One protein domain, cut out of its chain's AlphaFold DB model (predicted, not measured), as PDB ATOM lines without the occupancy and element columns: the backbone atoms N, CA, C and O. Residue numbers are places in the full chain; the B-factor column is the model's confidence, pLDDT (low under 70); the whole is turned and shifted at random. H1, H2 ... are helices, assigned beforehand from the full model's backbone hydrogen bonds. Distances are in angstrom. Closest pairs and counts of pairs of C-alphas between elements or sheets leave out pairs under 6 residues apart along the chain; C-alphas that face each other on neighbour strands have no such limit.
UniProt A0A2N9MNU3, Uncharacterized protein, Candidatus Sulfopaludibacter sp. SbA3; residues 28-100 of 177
ATOM      1  N   THR A  28       4.570  30.109 -28.132       62.50
ATOM      2  CA  THR A  28       4.019  30.768 -29.304       62.50
ATOM      3  C   THR A  28       4.247  32.282 -29.277       62.50
ATOM      4  O   THR A  28       4.527  32.833 -30.334       62.50
ATOM      5  N   GLY A  29       4.331  32.944 -28.117       62.72
ATOM      6  CA  GLY A  29       4.763  34.353 -28.037       62.72
ATOM      7  C   GLY A  29       6.205  34.598 -28.521       62.72
ATOM      8  O   GLY A  29       6.454  35.439 -29.387       62.72
ATOM      9  N   LEU A  30       7.165  33.816 -28.018       64.44
ATOM     10  CA  LEU A  30       8.586  33.931 -28.386       64.44
ATOM     11  C   LEU A  30       8.831  33.497 -29.839       64.44
ATOM     12  O   LEU A  30       9.550  34.166 -30.588       64.44
ATOM     13  N   THR A  31       8.161  32.417 -30.253       68.38
ATOM     14  CA  THR A  31       8.217  31.875 -31.618       68.38
ATOM     15  C   THR A  31       7.555  32.820 -32.625       68.38
ATOM     16  O   THR A  31       8.073  32.992 -33.727       68.38
ATOM     17  N   ALA A  32       6.469  33.507 -32.251       73.12
ATOM     18  CA  ALA A  32       5.826  34.514 -33.095       73.12
ATOM     19  C   ALA A  32       6.740  35.722 -33.331       73.12
ATOM     20  O   ALA A  32       6.852  36.187 -34.463       73.12
ATOM     21  N   ILE A  33       7.448  36.189 -32.295       74.44
ATOM     22  CA  ILE A  33       8.414  37.290 -32.414       74.44
ATOM     23  C   ILE A  33       9.584  36.901 -33.340       74.44
ATOM     24  O   ILE A  33       9.981  37.687 -34.205       74.44
ATOM     25  N   ALA A  34      10.100  35.673 -33.218       74.06
ATOM     26  CA  ALA A  34      11.156  35.161 -34.098       74.06
ATOM     27  C   ALA A  34      10.673  35.002 -35.554       74.06
ATOM     28  O   ALA A  34      11.394  35.329 -36.504       74.06
ATOM     29  N   GLY A  35       9.431  34.545 -35.736       78.94
ATOM     30  CA  GLY A  35       8.775  34.452 -37.038       78.94
ATOM     31  C   GLY A  35       8.643  35.815 -37.716       78.94
ATOM     32  O   GLY A  35       9.026  35.958 -38.874       78.94
ATOM     33  N   LEU A  36       8.211  36.839 -36.973       79.44
ATOM     34  CA  LEU A  36       8.064  38.212 -37.469       79.44
ATOM     35  C   LEU A  36       9.395  38.794 -37.969       79.44
ATOM     36  O   LEU A  36       9.439  39.379 -39.050       79.44
ATOM     37  N   LEU A  37      10.490  38.580 -37.230       78.19
ATOM     38  CA  LEU A  37      11.836  38.981 -37.658       78.19
ATOM     39  C   LEU A  37      12.275  38.289 -38.948       78.19
ATOM     40  O   LEU A  37      12.876  38.919 -39.821       78.19
ATOM     41  N   THR A  38      11.987  36.995 -39.066       79.50
ATOM     42  CA  THR A  38      12.342  36.201 -40.247       79.50
ATOM     43  C   THR A  38      11.572  36.694 -41.471       79.50
ATOM     44  O   THR A  38      12.163  36.902 -42.532       79.50
ATOM     45  N   SER A  39      10.278  36.981 -41.310       80.25
ATOM     46  CA  SER A  39       9.440  37.579 -42.351       80.25
ATOM     47  C   SER A  39       9.917  38.979 -42.753       80.25
ATOM     48  O   SER A  39      10.012  39.268 -43.943       80.25
ATOM     49  N   LEU A  40      10.297  39.828 -41.791       79.19
ATOM     50  CA  LEU A  40      10.888  41.145 -42.059       79.19
ATOM     51  C   LEU A  40      12.180  41.027 -42.875       79.19
ATOM     52  O   LEU A  40      12.340  41.721 -43.874       79.19
ATOM     53  N   ARG A  41      13.078  40.107 -42.500       75.19
ATOM     54  CA  ARG A  41      14.344  39.873 -43.213       75.19
ATOM     55  C   ARG A  41      14.117  39.404 -44.652       75.19
ATOM     56  O   ARG A  41      14.832  39.843 -45.550       75.19
ATOM     57  N   ALA A  42      13.116  38.551 -44.873       78.88
ATOM     58  CA  ALA A  42      12.738  38.087 -46.205       78.88
ATOM     59  C   ALA A  42      12.223  39.236 -47.089       78.88
ATOM     60  O   ALA A  42      12.648  39.352 -48.236       78.88
ATOM     61  N   ILE A  43      11.384  40.125 -46.544       75.25
ATOM     62  CA  ILE A  43      10.872  41.305 -47.263       75.25
ATOM     63  C   ILE A  43      12.015  42.265 -47.625       75.25
ATOM     64  O   ILE A  43      12.063  42.765 -48.747       75.25
ATOM     65  N   VAL A  44      12.973  42.481 -46.716       72.69
ATOM     66  CA  VAL A  44      14.144  43.334 -46.981       72.69
ATOM     67  C   VAL A  44      15.042  42.751 -48.075       72.69
ATOM     68  O   VAL A  44      15.451  43.481 -48.974       72.69
ATOM     69  N   GLY A  45      15.304  41.439 -48.062       68.50
ATOM     70  CA  GLY A  45      16.132  40.780 -49.082       68.50
ATOM     71  C   GLY A  45      15.552  40.837 -50.504       68.50
ATOM     72  O   GLY A  45      16.290  40.659 -51.476       68.50
ATOM     73  N   MET A  46      14.247  41.101 -50.631       67.56
ATOM     74  CA  MET A  46      13.553  41.277 -51.910       67.56
ATOM     75  C   MET A  46      13.606  42.727 -52.434       67.56
ATOM     76  O   MET A  46      13.459  42.931 -53.636       67.56
ATOM     77  N   ALA A  47      13.853  43.726 -51.581       64.69
ATOM     78  CA  ALA A  47      13.795  45.156 -51.912       64.69
ATOM     79  C   ALA A  47      15.173  45.755 -52.280       64.69
ATOM     80  O   ALA A  47      15.598  46.757 -51.707       64.69
ATOM     81  N   LYS A  48      15.877  45.141 -53.241       60.59
ATOM     82  CA  LYS A  48      17.284  45.427 -53.616       60.59
ATOM     83  C   LYS A  48      17.600  46.834 -54.174       60.59
ATOM     84  O   LYS A  48      18.761  47.101 -54.460       60.59
ATOM     85  N   ASP A  49      16.626  47.740 -54.287       62.03
ATOM     86  CA  ASP A  49      16.788  49.039 -54.971       62.03
ATOM     87  C   ASP A  49      16.828  50.270 -54.035       62.03
ATOM     88  O   ASP A  49      16.836  51.410 -54.499       62.03
ATOM     89  N   VAL A  50      16.863  50.083 -52.709       58.88
ATOM     90  CA  VAL A  50      16.879  51.178 -51.716       58.88
ATOM     91  C   VAL A  50      18.217  51.184 -50.977       58.88
ATOM     92  O   VAL A  50      18.670  50.123 -50.572       58.88
ATOM     93  N   ASN A  51      18.826  52.366 -50.797       63.97
ATOM     94  CA  ASN A  51      20.130  52.627 -50.152       63.97
ATOM     95  C   ASN A  51      20.510  51.595 -49.059       63.97
ATOM     96  O   ASN A  51      20.163  51.727 -47.882       63.97
ATOM     97  N   GLU A  52      21.207  50.541 -49.495       67.94
ATOM     98  CA  GLU A  52      21.237  49.212 -48.867       67.94
ATOM     99  C   GLU A  52      21.908  49.230 -47.483       67.94
ATOM    100  O   GLU A  52      21.531  48.490 -46.575       67.94
ATOM    101  N   ALA A  53      22.871  50.134 -47.287       71.25
ATOM    102  CA  ALA A  53      23.654  50.231 -46.059       71.25
ATOM    103  C   ALA A  53      22.865  50.819 -44.874       71.25
ATOM    104  O   ALA A  53      22.923  50.280 -43.767       71.25
ATOM    105  N   GLU A  54      22.102  51.898 -45.084       76.31
ATOM    106  CA  GLU A  54      21.333  52.539 -44.005       76.31
ATOM    107  C   GLU A  54      20.147  51.664 -43.578       76.31
ATOM    108  O   GLU A  54      19.844  51.532 -42.388       76.31
ATOM    109  N   PHE A  55      19.493  51.021 -44.547       75.31
ATOM    110  CA  PHE A  55      18.347  50.157 -44.293       75.31
ATOM    111  C   PHE A  55      18.753  48.851 -43.596       75.31
ATOM    112  O   PHE A  55      18.124  48.462 -42.607       75.31
ATOM    113  N   ASN A  56      19.860  48.226 -44.018       77.06
ATOM    114  CA  ASN A  56      20.412  47.057 -43.330       77.06
ATOM    115  C   ASN A  56      20.871  47.387 -41.904       77.06
ATOM    116  O   ASN A  56      20.642  46.586 -40.999       77.06
ATOM    117  N   GLY A  57      21.446  48.572 -41.672       80.38
ATOM    118  CA  GLY A  57      21.804  49.027 -40.326       80.38
ATOM    119  C   GLY A  57      20.595  49.106 -39.385       80.38
ATOM    120  O   GLY A  57      20.639  48.575 -38.274       80.38
ATOM    121  N   LYS A  58      19.479  49.688 -39.847       81.81
ATOM    122  CA  LYS A  58      18.225  49.757 -39.068       81.81
ATOM    123  C   LYS A  58      17.612  48.376 -38.829       81.81
ATOM    124  O   LYS A  58      17.079  48.129 -37.751       81.81
ATOM    125  N   LEU A  59      17.706  47.464 -39.798       81.06
ATOM    126  CA  LEU A  59      17.222  46.090 -39.635       81.06
ATOM    127  C   LEU A  59      18.023  45.318 -38.579       81.06
ATOM    128  O   LEU A  59      17.433  44.569 -37.801       81.06
ATOM    129  N   ILE A  60      19.344  45.502 -38.537       83.69
ATOM    130  CA  ILE A  60      20.212  44.891 -37.521       83.69
ATOM    131  C   ILE A  60      19.869  45.433 -36.127       83.69
ATOM    132  O   ILE A  60      19.714  44.642 -35.200       83.69
ATOM    133  N   ASP A  61      19.660  46.745 -35.980       85.62
ATOM    134  CA  ASP A  61      19.237  47.347 -34.704       85.62
ATOM    135  C   ASP A  61      17.873  46.800 -34.242       85.62
ATOM    136  O   ASP A  61      17.706  46.402 -33.089       85.62
ATOM    137  N   ILE A  62      16.903  46.667 -35.157       84.56
ATOM    138  CA  ILE A  62      15.606  46.036 -34.854       84.56
ATOM    139  C   ILE A  62      15.791  44.575 -34.432       84.56
ATOM    140  O   ILE A  62      15.194  44.154 -33.443       84.56
ATOM    141  N   GLN A  63      16.624  43.801 -35.135       81.25
ATOM    142  CA  GLN A  63      16.922  42.414 -34.765       81.25
ATOM    143  C   GLN A  63      17.488  42.321 -33.352       81.25
ATOM    144  O   GLN A  63      17.029  41.498 -32.565       81.25
ATOM    145  N   GLN A  64      18.434  43.190 -33.013       86.19
ATOM    146  CA  GLN A  64      19.087  43.172 -31.714       86.19
ATOM    147  C   GLN A  64      18.121  43.550 -30.586       86.19
ATOM    148  O   GLN A  64      18.015  42.828 -29.599       86.19
ATOM    149  N   ARG A  65      17.310  44.596 -30.783       85.25
ATOM    150  CA  ARG A  65      16.264  44.983 -29.823       85.25
ATOM    151  C   ARG A  65      15.215  43.896 -29.629       85.25
ATOM    152  O   ARG A  65      14.714  43.715 -28.525       85.25
ATOM    153  N   VAL A  66      14.862  43.175 -30.690       84.94
ATOM    154  CA  VAL A  66      13.900  42.078 -30.594       84.94
ATOM    155  C   VAL A  66      14.492  40.880 -29.849       84.94
ATOM    156  O   VAL A  66      13.796  40.302 -29.018       84.94
ATOM    157  N   LEU A  67      15.764  40.541 -30.078       84.81
ATOM    158  CA  LEU A  67      16.461  39.515 -29.297       84.81
ATOM    159  C   LEU A  67      16.522  39.890 -27.809       84.81
ATOM    160  O   LEU A  67      16.242  39.052 -26.953       84.81
ATOM    161  N   ASP A  68      16.785  41.159 -27.493       87.62
ATOM    162  CA  ASP A  68      16.767  41.652 -26.112       87.62
ATOM    163  C   ASP A  68      15.373  41.544 -25.478       87.62
ATOM    164  O   ASP A  68      15.236  41.159 -24.314       87.62
ATOM    165  N   VAL A  69      14.317  41.868 -26.232       87.31
ATOM    166  CA  VAL A  69      12.926  41.708 -25.778       87.31
ATOM    167  C   VAL A  69      12.592  40.235 -25.561       87.31
ATOM    168  O   VAL A  69      11.978  39.907 -24.551       87.31
ATOM    169  N   GLN A  70      13.023  39.344 -26.454       81.94
ATOM    170  CA  GLN A  70      12.843  37.900 -26.300       81.94
ATOM    171  C   GLN A  70      13.533  37.372 -25.041       81.94
ATOM    172  O   GLN A  70      12.915  36.630 -24.279       81.94
ATOM    173  N   ALA A  71      14.774  37.791 -24.786       86.19
ATOM    174  CA  ALA A  71      15.515  37.396 -23.593       86.19
ATOM    175  C   ALA A  71      14.829  37.889 -22.308       86.19
ATOM    176  O   ALA A  71      14.626  37.114 -21.372       86.19
ATOM    177  N   LYS A  72      14.400  39.157 -22.275       87.88
ATOM    178  CA  LYS A  72      13.657  39.723 -21.136       87.88
ATOM    179  C   LYS A  72      12.306  39.044 -20.931       87.88
ATOM    180  O   LYS A  72      11.920  38.796 -19.795       87.88
ATOM    181  N   PHE A  73      11.598  38.729 -22.012       86.62
ATOM    182  CA  PHE A  73      10.319  38.032 -21.947       86.62
ATOM    183  C   PHE A  73      10.483  36.611 -21.396       86.62
ATOM    184  O   PHE A  73       9.712  36.215 -20.528       86.62
ATOM    185  N   ALA A  74      11.512  35.877 -21.831       83.69
ATOM    186  CA  ALA A  74      11.833  34.560 -21.283       83.69
ATOM    187  C   ALA A  74      12.140  34.627 -19.777       83.69
ATOM    188  O   ALA A  74      11.603  33.836 -19.005       83.69
ATOM    189  N   ALA A  75      12.948  35.603 -19.350       87.19
ATOM    190  CA  ALA A  75      13.269  35.805 -17.937       87.19
ATOM    191  C   ALA A  75      12.015  36.117 -17.098       87.19
ATOM    192  O   ALA A  75      11.776  35.463 -16.086       87.19
ATOM    193  N   LEU A  76      11.173  37.048 -17.561       87.75
ATOM    194  CA  LEU A  76       9.909  37.386 -16.897       87.75
ATOM    195  C   LEU A  76       8.941  36.202 -16.849       87.75
ATOM    196  O   LEU A  76       8.205  36.051 -15.879       87.75
ATOM    197  N   GLN A  77       8.916  35.363 -17.886       84.38
ATOM    198  CA  GLN A  77       8.076  34.171 -17.909       84.38
ATOM    199  C   GLN A  77       8.540  33.141 -16.870       84.38
ATOM    200  O   GLN A  77       7.691  32.566 -16.189       84.38
ATOM    201  N   SER A  78       9.856  32.953 -16.715       86.31
ATOM    202  CA  SER A  78      10.438  32.099 -15.670       86.31
ATOM    203  C   SER A  78      10.070  32.603 -14.276       86.31
ATOM    204  O   SER A  78       9.488  31.865 -13.488       86.31
ATOM    205  N   GLU A  79      10.303  33.889 -14.005       90.44
ATOM    206  CA  GLU A  79       9.961  34.505 -12.719       90.44
ATOM    207  C   GLU A  79       8.452  34.412 -12.434       90.44
ATOM    208  O   GLU A  79       8.029  34.088 -11.328       90.44
ATOM    209  N   ASN A  80       7.605  34.629 -13.446       89.69
ATOM    210  CA  ASN A  80       6.159  34.502 -13.289       89.69
ATOM    211  C   ASN A  80       5.735  33.073 -12.922       89.69
ATOM    212  O   ASN A  80       4.779  32.899 -12.165       89.69
ATOM    213  N   PHE A  81       6.415  32.067 -13.473       86.94
ATOM    214  CA  PHE A  81       6.170  30.669 -13.145       86.94
ATOM    215  C   PHE A  81       6.572  30.363 -11.697       86.94
ATOM    216  O   PHE A  81       5.734  29.882 -10.937       86.94
ATOM    217  N   GLU A  82       7.787  30.735 -11.295       92.75
ATOM    218  CA  GLU A  82       8.293  30.549  -9.924       92.75
ATOM    219  C   GLU A  82       7.400  31.245  -8.884       92.75
ATOM    220  O   GLU A  82       7.048  30.675  -7.846       92.75
ATOM    221  N   LEU A  83       6.952  32.468  -9.184       91.56
ATOM    222  CA  LEU A  83       6.030  33.204  -8.323       91.56
ATOM    223  C   LEU A  83       4.667  32.513  -8.221       91.56
ATOM    224  O   LEU A  83       4.100  32.439  -7.132       91.56
ATOM    225  N   LYS A  84       4.123  31.992  -9.328       90.88
ATOM    226  CA  LYS A  84       2.850  31.251  -9.313       90.88
ATOM    227  C   LYS A  84       2.948  29.962  -8.505       90.88
ATOM    228  O   LYS A  84       2.011  29.658  -7.769       90.88
ATOM    229  N   GLU A  85       4.054  29.236  -8.625       92.25
ATOM    230  CA  GLU A  85       4.324  28.033  -7.836       92.25
ATOM    231  C   GLU A  85       4.387  28.370  -6.342       92.25
ATOM    232  O   GLU A  85       3.612  27.832  -5.553       92.25
ATOM    233  N   THR A  86       5.183  29.378  -5.977       91.31
ATOM    234  CA  THR A  86       5.295  29.861  -4.592       91.31
ATOM    235  C   THR A  86       3.937  30.287  -4.026       91.31
ATOM    236  O   THR A  86       3.579  29.948  -2.899       91.31
ATOM    237  N   VAL A  87       3.130  31.014  -4.807       92.31
ATOM    238  CA  VAL A  87       1.776  31.414  -4.396       92.31
ATOM    239  C   VAL A  87       0.889  30.191  -4.164       92.31
ATOM    240  O   VAL A  87       0.161  30.158  -3.171       92.31
ATOM    241  N   ALA A  88       0.942  29.182  -5.034       89.00
ATOM    242  CA  ALA A  88       0.158  27.962  -4.872       89.00
ATOM    243  C   ALA A  88       0.558  27.188  -3.602       89.00
ATOM    244  O   ALA A  88      -0.320  26.748  -2.850       89.00
ATOM    245  N   GLU A  89       1.858  27.079  -3.321       88.81
ATOM    246  CA  GLU A  89       2.391  26.447  -2.111       88.81
ATOM    247  C   GLU A  89       1.969  27.184  -0.837       88.81
ATOM    248  O   GLU A  89       1.456  26.568   0.104       88.81
ATOM    249  N   LEU A  90       2.120  28.511  -0.815       87.50
ATOM    250  CA  LEU A  90       1.726  29.344   0.321       87.50
ATOM    251  C   LEU A  90       0.218  29.280   0.566       87.50
ATOM    252  O   LEU A  90      -0.214  29.136   1.707       87.50
ATOM    253  N   GLN A  91      -0.597  29.317  -0.488       86.69
ATOM    254  CA  GLN A  91      -2.043  29.142  -0.359       86.69
ATOM    255  C   GLN A  91      -2.406  27.760   0.193       86.69
ATOM    256  O   GLN A  91      -3.312  27.650   1.017       86.69
ATOM    257  N   ALA A  92      -1.711  26.698  -0.224       79.50
ATOM    258  CA  ALA A  92      -1.915  25.367   0.340       79.50
ATOM    259  C   ALA A  92      -1.514  25.304   1.825       79.50
ATOM    260  O   ALA A  92      -2.204  24.669   2.622       79.50
ATOM    261  N   ALA A  93      -0.439  25.989   2.221       77.88
ATOM    262  CA  ALA A  93      -0.036  26.104   3.619       77.88
ATOM    263  C   ALA A  93      -1.061  26.882   4.463       77.88
ATOM    264  O   ALA A  93      -1.402  26.432   5.556       77.88
ATOM    265  N   ILE A  94      -1.599  27.992   3.945       80.62
ATOM    266  CA  ILE A  94      -2.649  28.777   4.611       80.62
ATOM    267  C   ILE A  94      -3.914  27.938   4.799       80.62
ATOM    268  O   ILE A  94      -4.418  27.876   5.914       80.62
ATOM    269  N   ARG A  95      -4.373  27.220   3.765       77.12
ATOM    270  CA  ARG A  95      -5.550  26.339   3.877       77.12
ATOM    271  C   ARG A  95      -5.394  25.304   4.995       77.12
ATOM    272  O   ARG A  95      -6.276  25.171   5.834       77.12
ATOM    273  N   ARG A  96      -4.226  24.653   5.088       70.88
ATOM    274  CA  ARG A  96      -3.924  23.719   6.193       70.88
ATOM    275  C   ARG A  96      -3.968  24.386   7.570       70.88
ATOM    276  O   ARG A  96      -4.308  23.734   8.553       70.88
ATOM    277  N   LYS A  97      -3.614  25.670   7.653       75.00
ATOM    278  CA  LYS A  97      -3.688  26.453   8.890       75.00
ATOM    279  C   LYS A  97      -5.121  26.838   9.253       75.00
ATOM    280  O   LYS A  97      -5.470  26.776  10.425       75.00
ATOM    281  N   GLU A  98      -5.936  27.201   8.270       76.00
ATOM    282  CA  GLU A  98      -7.344  27.574   8.461       76.00
ATOM    283  C   GLU A  98      -8.219  26.388   8.892       76.00
ATOM    284  O   GLU A  98      -9.192  26.567   9.622       76.00
ATOM    285  N   GLU A  99      -7.855  25.166   8.501       84.25
ATOM    286  CA  GLU A  99      -8.565  23.940   8.893       84.25
ATOM    287  C   GLU A  99      -8.313  23.518  10.349       84.25
ATOM    288  O   GLU A  99      -9.099  22.753  10.918       84.25
ATOM    289  N   MET A 100      -7.231  24.000  10.966       89.88
ATOM    290  CA  MET A 100      -6.822  23.593  12.308       89.88
ATOM    291  C   MET A 100      -7.463  24.475  13.377       89.88
ATOM    292  O   MET A 100      -7.174  25.661  13.515       89.88
TER     293      MET A 100
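This is residues 28 to 100 of the 177 residues of an uncharacterized protein of Candidatus Sulfopaludibacter sp. SbA3 (UniProt A0A2N9MNU3). This is a long helical hairpin with unequal arms: the short helix H1 lies side by side with part of the much longer H2, and the far part of H2, residues 75 to 98, sticks out alone. The 73 printed residues hold two named helices, H1 then H2, and no named strand; the class is all helix. The whole is extended, with a radius of gyration of the C-alphas of 21.7 A, and spans 76 by 17 by 9 A.

Find C-alpha 28 at (4.019, 30.768, -29.304); from there H1, residues 28 to 46, runs 26.7 A. H2, residues 52 to 98, runs 67.6 A from C-alpha 52 at (21.237, 49.212, -48.867) to C-alpha 98 at (-7.344, 27.574, 8.461).

H1 and H2 form a helical hairpin, at a shallow tilt of 5 degrees, opposite ways. H2 touches H1 with residues 59 to 74 alone; look at Leu 30 and Gln 70, whose C-alphas are the closest, 6.2 A apart. In H1 and H2 every O i to N i+4 pair is within hydrogen-bond range.

The C-alphas farthest apart, of Asp 49 and Met 100, are 75.7 A apart. The printed part has no cut, and the link from H1 to H2 is tight. In the B-factor column, residues 28 to 31 and 45 to 52 are under 70.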